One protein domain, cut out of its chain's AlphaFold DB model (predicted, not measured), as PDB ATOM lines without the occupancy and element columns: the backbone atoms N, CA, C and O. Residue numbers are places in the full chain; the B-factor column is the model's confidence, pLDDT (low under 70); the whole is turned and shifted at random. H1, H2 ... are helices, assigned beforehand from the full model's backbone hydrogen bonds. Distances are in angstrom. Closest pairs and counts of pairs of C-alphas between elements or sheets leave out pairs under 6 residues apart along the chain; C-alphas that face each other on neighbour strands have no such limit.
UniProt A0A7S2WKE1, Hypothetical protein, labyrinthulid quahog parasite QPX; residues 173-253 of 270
ATOM      1  N   PRO A 173     264.745 299.314 187.105       83.62
ATOM      2  CA  PRO A 173     263.940 299.865 188.196       83.62
ATOM      3  C   PRO A 173     263.160 298.781 188.955       83.62
ATOM      4  O   PRO A 173     262.944 298.921 190.157       83.62
ATOM      5  N   LEU A 174     262.824 297.669 188.288       85.62
ATOM      6  CA  LEU A 174     262.109 296.534 188.870       85.62
ATOM      7  C   LEU A 174     262.894 295.854 190.003       85.62
ATOM      8  O   LEU A 174     262.311 295.464 191.010       85.62
ATOM      9  N   VAL A 175     264.214 295.727 189.853       83.06
ATOM     10  CA  VAL A 175     265.092 295.124 190.869       83.06
ATOM     11  C   VAL A 175     265.595 296.171 191.856       83.06
ATOM     12  O   VAL A 175     265.696 295.916 193.057       83.06
ATOM     13  N   ASN A 176     265.905 297.369 191.363       81.56
ATOM     14  CA  ASN A 176     266.513 298.411 192.175       81.56
ATOM     15  C   ASN A 176     265.556 298.950 193.254       81.56
ATOM     16  O   ASN A 176     266.003 299.256 194.358       81.56
ATOM     17  N   TRP A 177     264.251 299.026 192.972       82.19
ATOM     18  CA  TRP A 177     263.267 299.567 193.912       82.19
ATOM     19  C   TRP A 177     263.079 298.697 195.175       82.19
ATOM     20  O   TRP A 177     263.257 299.227 196.277       82.19
ATOM     21  N   PRO A 178     262.857 297.366 195.081       80.12
ATOM     22  CA  PRO A 178     262.855 296.490 196.255       80.12
ATOM     23  C   PRO A 178     264.176 296.521 197.031       80.12
ATOM     24  O   PRO A 178     264.167 296.565 198.258       80.12
ATOM     25  N   VAL A 179     265.322 296.543 196.340       79.00
ATOM     26  CA  VAL A 179     266.642 296.582 196.991       79.00
ATOM     27  C   VAL A 179     266.839 297.873 197.791       79.00
ATOM     28  O   VAL A 179     267.329 297.828 198.921       79.00
ATOM     29  N   GLN A 180     266.422 299.018 197.247       77.44
ATOM     30  CA  GLN A 180     266.444 300.295 197.961       77.44
ATOM     31  C   GLN A 180     265.539 300.256 199.197       77.44
ATOM     32  O   GLN A 180     265.998 300.611 200.283       77.44
ATOM     33  N   MET A 181     264.313 299.734 199.070       78.50
ATOM     34  CA  MET A 181     263.397 299.546 200.203       78.50
ATOM     35  C   MET A 181     264.010 298.661 201.299       78.50
ATOM     36  O   MET A 181     264.048 299.059 202.463       78.50
ATOM     37  N   PHE A 182     264.579 297.504 200.940       77.06
ATOM     38  CA  PHE A 182     265.243 296.616 201.899       77.06
ATOM     39  C   PHE A 182     266.460 297.268 202.560       77.06
ATOM     40  O   PHE A 182     266.644 297.114 203.767       77.06
ATOM     41  N   SER A 183     267.280 298.017 201.818       71.88
ATOM     42  CA  SER A 183     268.442 298.717 202.385       71.88
ATOM     43  C   SER A 183     268.046 299.821 203.377       71.88
ATOM     44  O   SER A 183     268.708 299.988 204.403       71.88
ATOM     45  N   SER A 184     266.924 300.508 203.133       71.75
ATOM     46  CA  SER A 184     266.368 301.522 204.036       71.75
ATOM     47  C   SER A 184     265.837 300.913 205.336       71.75
ATOM     48  O   SER A 184     266.057 301.472 206.410       71.75
ATOM     49  N   VAL A 185     265.197 299.741 205.262       72.56
ATOM     50  CA  VAL A 185     264.652 299.031 206.434       72.56
ATOM     51  C   VAL A 185     265.757 298.335 207.240       72.56
ATOM     52  O   VAL A 185     265.803 298.429 208.463       72.56
ATOM     53  N   THR A 186     266.703 297.666 206.579       66.00
ATOM     54  CA  THR A 186     267.783 296.913 207.252       66.00
ATOM     55  C   THR A 186     268.886 297.799 207.836       66.00
ATOM     56  O   THR A 186     269.586 297.372 208.759       66.00
ATOM     57  N   GLY A 187     269.000 299.057 207.392       59.19
ATOM     58  CA  GLY A 187     269.848 300.081 208.015       59.19
ATOM     59  C   GLY A 187     269.515 300.377 209.487       59.19
ATOM     60  O   GLY A 187     270.290 301.057 210.158       59.19
ATOM     61  N   ILE A 188     268.400 299.842 209.998       57.94
ATOM     62  CA  ILE A 188     267.913 299.999 211.373       57.94
ATOM     63  C   ILE A 188     268.498 298.929 212.330       57.94
ATOM     64  O   ILE A 188     268.609 299.180 213.523       57.94
ATOM     65  N   ILE A 189     268.951 297.764 211.839       58.28
ATOM     66  CA  ILE A 189     269.344 296.613 212.692       58.28
ATOM     67  C   ILE A 189     270.851 296.650 213.012       58.28
ATOM     68  O   ILE A 189     271.619 296.407 212.098       58.28
ATOM     69  N   PRO A 190     271.365 296.918 214.221       56.44
ATOM     70  CA  PRO A 190     272.794 297.195 214.472       56.44
ATOM     71  C   PRO A 190     273.696 295.937 214.526       56.44
ATOM     72  O   PRO A 190     274.214 295.582 215.574       56.44
ATOM     73  N   LEU A 191     273.902 295.249 213.397       60.34
ATOM     74  CA  LEU A 191     274.711 294.014 213.335       60.34
ATOM     75  C   LEU A 191     276.191 294.214 212.945       60.34
ATOM     76  O   LEU A 191     276.982 293.292 213.103       60.34
ATOM     77  N   LEU A 192     276.587 295.385 212.430       59.34
ATOM     78  CA  LEU A 192     277.951 295.652 211.937       59.34
ATOM     79  C   LEU A 192     278.464 297.020 212.437       59.34
ATOM     80  O   LEU A 192     277.732 298.006 212.304       59.34
ATOM     81  N   PRO A 193     279.706 297.119 212.955       58.38
ATOM     82  CA  PRO A 193     280.291 298.358 213.480       58.38
ATOM     83  C   PRO A 193     280.789 299.275 212.346       58.38
ATOM     84  O   PRO A 193     281.983 299.487 212.163       58.38
ATOM     85  N   MET A 194     279.871 299.814 211.543       65.19
ATOM     86  CA  MET A 194     280.166 300.799 210.492       65.19
ATOM     87  C   MET A 194     279.249 302.022 210.610       65.19
ATOM     88  O   MET A 194     278.104 301.913 211.052       65.19
ATOM     89  N   LYS A 195     279.737 303.198 210.184       70.62
ATOM     90  CA  LYS A 195     278.940 304.438 210.126       70.62
ATOM     91  C   LYS A 195     277.673 304.223 209.282       70.62
ATOM     92  O   LYS A 195     277.734 303.590 208.227       70.62
ATOM     93  N   ARG A 196     276.537 304.766 209.741       67.00
ATOM     94  CA  ARG A 196     275.185 304.524 209.190       67.00
ATOM     95  C   ARG A 196     275.079 304.767 207.676       67.00
ATOM     96  O   ARG A 196     274.436 303.978 206.991       67.00
ATOM     97  N   GLU A 197     275.749 305.797 207.159       68.62
ATOM     98  CA  GLU A 197     275.767 306.133 205.724       68.62
ATOM     99  C   GLU A 197     276.558 305.120 204.887       68.62
ATOM    100  O   GLU A 197     276.053 304.593 203.899       68.62
ATOM    101  N   ASN A 198     277.767 304.751 205.320       73.50
ATOM    102  CA  ASN A 198     278.572 303.742 204.620       73.50
ATOM    103  C   ASN A 198     277.906 302.361 204.664       73.50
ATOM    104  O   ASN A 198     278.065 301.554 203.747       73.50
ATOM    105  N   ARG A 199     277.127 302.094 205.715       69.56
ATOM    106  CA  ARG A 199     276.414 300.835 205.901       69.56
ATOM    107  C   ARG A 199     275.261 300.653 204.915       69.56
ATOM    108  O   ARG A 199     275.138 299.566 204.356       69.56
ATOM    109  N   SER A 200     274.426 301.669 204.689       69.31
ATOM    110  CA  SER A 200     273.320 301.555 203.724       69.31
ATOM    111  C   SER A 200     273.848 301.353 202.301       69.31
ATOM    112  O   SER A 200     273.325 300.515 201.566       69.31
ATOM    113  N   ILE A 201     274.950 302.027 201.952       77.50
ATOM    114  CA  ILE A 201     275.642 301.857 200.671       77.50
ATOM    115  C   ILE A 201     276.213 300.440 200.555       77.50
ATOM    116  O   ILE A 201     275.961 299.768 199.558       77.50
ATOM    117  N   ALA A 202     276.924 299.945 201.573       78.31
ATOM    118  CA  ALA A 202     277.491 298.596 201.562       78.31
ATOM    119  C   ALA A 202     276.409 297.510 201.451       78.31
ATOM    120  O   ALA A 202     276.535 296.607 200.628       78.31
ATOM    121  N   VAL A 203     275.315 297.618 202.215       79.38
ATOM    122  CA  VAL A 203     274.187 296.672 202.158       79.38
ATOM    123  C   VAL A 203     273.471 296.744 200.806       79.38
ATOM    124  O   VAL A 203     273.130 295.706 200.242       79.38
ATOM    125  N   SER A 204     273.279 297.940 200.243       77.38
ATOM    126  CA  SER A 204     272.685 298.118 198.911       77.38
ATOM    127  C   SER A 204     273.560 297.513 197.806       77.38
ATOM    128  O   SER A 204     273.061 296.806 196.934       77.38
ATOM    129  N   GLN A 205     274.879 297.711 197.858       81.50
ATOM    130  CA  GLN A 205     275.792 297.097 196.895       81.50
ATOM    131  C   GLN A 205     275.850 295.575 197.067       81.50
ATOM    132  O   GLN A 205     275.752 294.851 196.083       81.50
ATOM    133  N   LEU A 206     275.930 295.073 198.301       83.12
ATOM    134  CA  LEU A 206     276.019 293.638 198.581       83.12
ATOM    135  C   LEU A 206     274.731 292.897 198.199       83.12
ATOM    136  O   LEU A 206     274.793 291.827 197.599       83.12
ATOM    137  N   SER A 207     273.564 293.493 198.454       82.31
ATOM    138  CA  SER A 207     272.277 292.963 197.987       82.31
ATOM    139  C   SER A 207     272.159 292.992 196.461       82.31
ATOM    140  O   SER A 207     271.702 292.011 195.883       82.31
ATOM    141  N   ARG A 208     272.645 294.040 195.778       82.31
ATOM    142  CA  ARG A 208     272.735 294.042 194.306       82.31
ATOM    143  C   ARG A 208     273.641 292.931 193.787       82.31
ATOM    144  O   ARG A 208     273.237 292.228 192.866       82.31
ATOM    145  N   VAL A 209     274.822 292.732 194.380       84.56
ATOM    146  CA  VAL A 209     275.709 291.613 194.018       84.56
ATOM    147  C   VAL A 209     274.994 290.276 194.223       84.56
ATOM    148  O   VAL A 209     275.018 289.434 193.330       84.56
ATOM    149  N   PHE A 210     274.297 290.096 195.347       86.44
ATOM    150  CA  PHE A 210     273.532 288.880 195.618       86.44
ATOM    151  C   PHE A 210     272.439 288.632 194.569       86.44
ATOM    152  O   PHE A 210     272.309 287.515 194.071       86.44
ATOM    153  N   VAL A 211     271.693 289.670 194.175       87.00
ATOM    154  CA  VAL A 211     270.661 289.558 193.135       87.00
ATOM    155  C   VAL A 211     271.271 289.237 191.769       87.00
ATOM    156  O   VAL A 211     270.758 288.361 191.075       87.00
ATOM    157  N   VAL A 212     272.390 289.868 191.395       88.12
ATOM    158  CA  VAL A 212     273.121 289.537 190.158       88.12
ATOM    159  C   VAL A 212     273.539 288.067 190.156       88.12
ATOM    160  O   VAL A 212     273.300 287.372 189.172       88.12
ATOM    161  N   LEU A 213     274.095 287.564 191.261       87.75
ATOM    162  CA  LEU A 213     274.487 286.158 191.390       87.75
ATOM    163  C   LEU A 213     273.283 285.210 191.316       87.75
ATOM    164  O   LEU A 213     273.367 284.165 190.669       87.75
ATOM    165  N   PHE A 214     272.161 285.568 191.942       90.12
ATOM    166  CA  PHE A 214     270.936 284.770 191.907       90.12
ATOM    167  C   PHE A 214     270.361 284.676 190.488       90.12
ATOM    168  O   PHE A 214     270.072 283.579 190.008       90.12
ATOM    169  N   ILE A 215     270.258 285.811 189.790       89.19
ATOM    170  CA  ILE A 215     269.776 285.869 188.407       89.19
ATOM    171  C   ILE A 215     270.728 285.113 187.476       89.19
ATOM    172  O   ILE A 215     270.269 284.302 186.675       89.19
ATOM    173  N   ALA A 216     272.043 285.315 187.604       88.06
ATOM    174  CA  ALA A 216     273.033 284.594 186.809       88.06
ATOM    175  C   ALA A 216     272.925 283.074 187.019       88.06
ATOM    176  O   ALA A 216     272.939 282.310 186.054       88.06
ATOM    177  N   ARG A 217     272.727 282.621 188.265       88.56
ATOM    178  CA  ARG A 217     272.501 281.204 188.581       88.56
ATOM    179  C   ARG A 217     271.211 280.673 187.952       88.56
ATOM    180  O   ARG A 217     271.225 279.577 187.396       88.56
ATOM    181  N   ALA A 218     270.120 281.435 188.008       89.69
ATOM    182  CA  ALA A 218     268.853 281.058 187.387       89.69
ATOM    183  C   ALA A 218     268.975 280.953 185.856       89.69
ATOM    184  O   ALA A 218     268.580 279.939 185.280       89.69
ATOM    185  N   MET A 219     269.594 281.943 185.202       89.06
ATOM    186  CA  MET A 219     269.851 281.917 183.758       89.06
ATOM    187  C   MET A 219     270.753 280.747 183.357       89.06
ATOM    188  O   MET A 219     270.476 280.093 182.357       89.06
ATOM    189  N   ARG A 220     271.780 280.422 184.154       86.62
ATOM    190  CA  ARG A 220     272.648 279.264 183.897       86.62
ATOM    191  C   ARG A 220     271.871 277.942 183.938       86.62
ATOM    192  O   ARG A 220     272.076 277.097 183.073       86.62
ATOM    193  N   ILE A 221     270.938 277.771 184.880       88.50
ATOM    194  CA  ILE A 221     270.064 276.580 184.936       88.50
ATOM    195  C   ILE A 221     269.189 276.491 183.678       88.50
ATOM    196  O   ILE A 221     269.036 275.412 183.107       88.50
ATOM    197  N   VAL A 222     268.627 277.615 183.227       90.25
ATOM    198  CA  VAL A 222     267.805 277.662 182.008       90.25
ATOM    199  C   VAL A 222     268.646 277.360 180.765       90.25
ATOM    200  O   VAL A 222     268.224 276.555 179.937       90.25
ATOM    201  N   ALA A 223     269.843 277.938 180.651       88.38
ATOM    202  CA  ALA A 223     270.764 277.694 179.543       88.38
ATOM    203  C   ALA A 223     271.215 276.226 179.477       88.38
ATOM    204  O   ALA A 223     271.240 275.642 178.394       88.38
ATOM    205  N   ALA A 224     271.488 275.604 180.629       85.88
ATOM    206  CA  ALA A 224     271.808 274.180 180.713       85.88
ATOM    207  C   ALA A 224     270.627 273.297 180.269       85.88
ATOM    208  O   ALA A 224     270.820 272.341 179.523       85.88
ATOM    209  N   ARG A 225     269.386 273.642 180.653       87.12
ATOM    210  CA  ARG A 225     268.177 272.909 180.223       87.12
ATOM    211  C   ARG A 225     267.935 272.963 178.714       87.12
ATOM    212  O   ARG A 225     267.395 272.010 178.168       87.12
ATOM    213  N   HIS A 226     268.332 274.049 178.055       89.88
ATOM    214  CA  HIS A 226     268.199 274.206 176.602       89.88
ATOM    215  C   HIS A 226     269.429 273.699 175.828       89.88
ATOM    216  O   HIS A 226     269.502 273.885 174.616       89.88
ATOM    217  N   GLY A 227     270.408 273.088 176.507       83.69
ATOM    218  CA  GLY A 227     271.627 272.573 175.876       83.69
ATOM    219  C   GLY A 227     272.590 273.655 175.371       83.69
ATOM    220  O   GLY A 227     273.520 273.345 174.631       83.69
ATOM    221  N   LEU A 228     272.384 274.917 175.761       83.75
ATOM    222  CA  LEU A 228     273.248 276.042 175.382       83.75
ATOM    223  C   LEU A 228     274.497 276.149 176.263       83.75
ATOM    224  O   LEU A 228     275.484 276.747 175.843       83.75
ATOM    225  N   HIS A 229     274.445 275.580 177.468       80.88
ATOM    226  CA  HIS A 229     275.559 275.515 178.408       80.88
ATOM    227  C   HIS A 229     275.886 274.052 178.685       80.88
ATOM    228  O   HIS A 229     275.016 273.302 179.139       80.88
ATOM    229  N   ASN A 230     277.126 273.641 178.437       68.94
ATOM    230  CA  ASN A 230     277.545 272.281 178.738       68.94
ATOM    231  C   ASN A 230     278.001 272.235 180.203       68.94
ATOM    232  O   ASN A 230     278.852 273.004 180.632       68.94
ATOM    233  N   SER A 231     277.460 271.331 181.017       64.81
ATOM    234  CA  SER A 231     277.865 271.180 182.431       64.81
ATOM    235  C   SER A 231     279.243 270.512 182.590       64.81
ATOM    236  O   SER A 231     279.474 269.789 183.555       64.81
ATOM    237  N   VAL A 232     280.148 270.693 181.623       57.97
ATOM    238  CA  VAL A 232     281.431 269.978 181.520       57.97
ATOM    239  C   VAL A 232     282.500 270.593 182.435       57.97
ATOM    240  O   VAL A 232     283.515 269.959 182.708       57.97
ATOM    241  N   GLY A 233     282.259 271.780 182.998       56.12
ATOM    242  CA  GLY A 233     283.147 272.395 183.982       56.12
ATOM    243  C   GLY A 233     282.389 272.968 185.171       56.12
ATOM    244  O   GLY A 233     281.720 273.993 185.056       56.12
ATOM    245  N   GLY A 234     282.535 272.344 186.340       63.47
ATOM    246  CA  GLY A 234     282.280 273.041 187.597       63.47
ATOM    247  C   GLY A 234     283.272 274.204 187.781       63.47
ATOM    248  O   GLY A 234     284.313 274.238 187.118       63.47
ATOM    249  N   PRO A 235     283.011 275.147 188.705       65.75
ATOM    250  CA  PRO A 235     283.955 276.225 189.030       65.75
ATOM    251  C   PRO A 235     285.359 275.709 189.405       65.75
ATOM    252  O   PRO A 235     286.348 276.411 189.217       65.75
ATOM    253  N   GLU A 236     285.456 274.459 189.860       70.50
ATOM    254  CA  GLU A 236     286.702 273.740 190.147       70.50
ATOM    255  C   GLU A 236     287.615 273.586 188.920       70.50
ATOM    256  O   GLU A 236     288.826 273.764 189.031       70.50
ATOM    257  N   VAL A 237     287.050 273.332 187.732       68.88
ATOM    258  CA  VAL A 237     287.823 273.167 186.486       68.88
ATOM    259  C   VAL A 237     288.438 274.502 186.053       68.88
ATOM    260  O   VAL A 237     289.593 274.553 185.631       68.88
ATOM    261  N   TYR A 238     287.706 275.603 186.240       67.25
ATOM    262  CA  TYR A 238     288.212 276.955 185.992       67.25
ATOM    263  C   TYR A 238     289.292 277.358 186.998       67.25
ATOM    264  O   TYR A 238     290.319 277.912 186.609       67.25
ATOM    265  N   ALA A 239     289.096 277.050 188.283       73.62
ATOM    266  CA  ALA A 239     290.096 277.311 189.314       73.62
ATOM    267  C   ALA A 239     291.399 276.548 189.035       73.62
ATOM    268  O   ALA A 239     292.477 277.135 189.116       73.62
ATOM    269  N   ALA A 240     291.308 275.277 188.628       75.50
ATOM    270  CA  ALA A 240     292.467 274.476 188.245       75.50
ATOM    271  C   ALA A 240     293.238 275.098 187.064       75.50
ATOM    272  O   ALA A 240     294.458 275.241 187.148       75.50
ATOM    273  N   GLN A 241     292.544 275.557 186.017       72.00
ATOM    274  CA  GLN A 241     293.179 276.222 184.870       72.00
ATOM    275  C   GLN A 241     293.808 277.573 185.226       72.00
ATOM    276  O   GLN A 241     294.891 277.898 184.745       72.00
ATOM    277  N   ILE A 242     293.165 278.364 186.090       77.38
ATOM    278  CA  ILE A 242     293.728 279.633 186.572       77.38
ATOM    279  C   ILE A 242     294.991 279.370 187.398       77.38
ATOM    280  O   ILE A 242     295.988 280.065 187.219       77.38
ATOM    281  N   VAL A 243     294.984 278.350 188.261       82.75
ATOM    282  CA  VAL A 243     296.166 277.933 189.029       82.75
ATOM    283  C   VAL A 243     297.286 277.458 188.102       82.75
ATOM    284  O   VAL A 243     298.445 277.791 188.335       82.75
ATOM    285  N   GLU A 244     296.973 276.717 187.042       80.31
ATOM    286  CA  GLU A 244     297.959 276.254 186.060       80.31
ATOM    287  C   GLU A 244     298.565 277.415 185.251       80.31
ATOM    288  O   GLU A 244     299.788 277.511 185.128       80.31
ATOM    289  N   LEU A 245     297.743 278.367 184.800       78.75
ATOM    290  CA  LEU A 245     298.201 279.597 184.142       78.75
ATOM    291  C   LEU A 245     299.033 280.482 185.075       78.75
ATOM    292  O   LEU A 245     300.046 281.043 184.650       78.75
ATOM    293  N   LEU A 246     298.638 280.588 186.347       80.00
ATOM    294  CA  LEU A 246     299.407 281.294 187.370       80.00
ATOM    295  C   LEU A 246     300.749 280.609 187.608       80.00
ATOM    296  O   LEU A 246     301.755 281.305 187.640       80.00
ATOM    297  N   LYS A 247     300.803 279.274 187.696       83.00
ATOM    298  CA  LYS A 247     302.060 278.514 187.821       83.00
ATOM    299  C   LYS A 247     302.981 278.727 186.618       83.00
ATOM    300  O   LYS A 247     304.170 278.962 186.813       83.00
ATOM    301  N   LEU A 248     302.449 278.697 185.393       79.50
ATOM    302  CA  LEU A 248     303.222 278.954 184.171       79.50
ATOM    303  C   LEU A 248     303.753 280.396 184.117       79.50
ATOM    304  O   LEU A 248     304.923 280.601 183.803       79.50
ATOM    305  N   ARG A 249     302.935 281.392 184.486       77.12
ATOM    306  CA  ARG A 249     303.372 282.795 184.600       77.12
ATOM    307  C   ARG A 249     304.391 283.002 185.720       77.12
ATOM    308  O   ARG A 249     305.351 283.736 185.513       77.12
ATOM    309  N   LEU A 250     304.221 282.353 186.872       79.88
ATOM    310  CA  LEU A 250     305.165 282.447 187.988       79.88
ATOM    311  C   LEU A 250     306.521 281.844 187.612       79.88
ATOM    312  O   LEU A 250     307.546 282.425 187.941       79.88
ATOM    313  N   LYS A 251     306.528 280.728 186.873       76.69
ATOM    314  CA  LYS A 251     307.745 280.083 186.350       76.69
ATOM    315  C   LYS A 251     308.466 280.934 185.293       76.69
ATOM    316  O   LYS A 251     309.671 280.804 185.129       76.69
ATOM    317  N   LEU A 252     307.744 281.811 184.594       71.19
ATOM    318  CA  LEU A 252     308.315 282.777 183.646       71.19
ATOM    319  C   LEU A 252     308.888 284.027 184.338       71.19
ATOM    320  O   LEU A 252     309.806 284.646 183.814       71.19
ATOM    321  N   ILE A 253     308.339 284.409 185.498       75.69
ATOM    322  CA  ILE A 253     308.757 285.589 186.276       75.69
ATOM    323  C   ILE A 253     309.863 285.240 187.285       75.69
ATOM    324  O   ILE A 253     310.734 286.065 187.551       75.69
TER     325      ILE A 253
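What this domain is: This is residues 173 to 253 of the 270 residues of the protein "Hypothetical protein" of labyrinthulid quahog parasite QPX (UniProt A0A7S2WKE1). An open V with long H2 as one arm and H3 as the other, joined by residues 226 to 234; H1 folds back on H2 near the far end of its arm. The 81 printed residues hold three named helices, H1, H2, H3 in chain order, and no named strand: all helix. The whole is extended, radius of gyration of the C-alphas 19.2 A, and flat, spanning 48 by 42 by 20 A.

How they stand to each other: Start at H1, residues 173 to 186, which touches residues 200 to 208 alone of H2, residues 196 to 225. Their closest C-alphas, of Ser 183 and Ser 204, are 5.5 A apart. This helical hairpin has a steep tilt of 44 degrees, opposite ways. H3, residues 235 to 253, is apart from both. Every O i to N i+4 pair is within hydrogen-bond range in H2 and H3, and 9 of 10 in H1.

Where its parts are: Find C-alpha 173 at (263.940, 299.865, 188.196); H1 runs 19.7 A. From C-alpha 196 H2 runs 43.4 A. H3 runs 26.7 A to C-alpha 253 at (308.757, 285.589, 186.276).

The domain as a whole: The C-alphas farthest apart, of Ile 188 and Leu 252, are 51.9 A apart. The printed part has no cut, and both links are short. Look for pLDDT under 70 in 21 residues, among them 186 to 194 and 230 to 235.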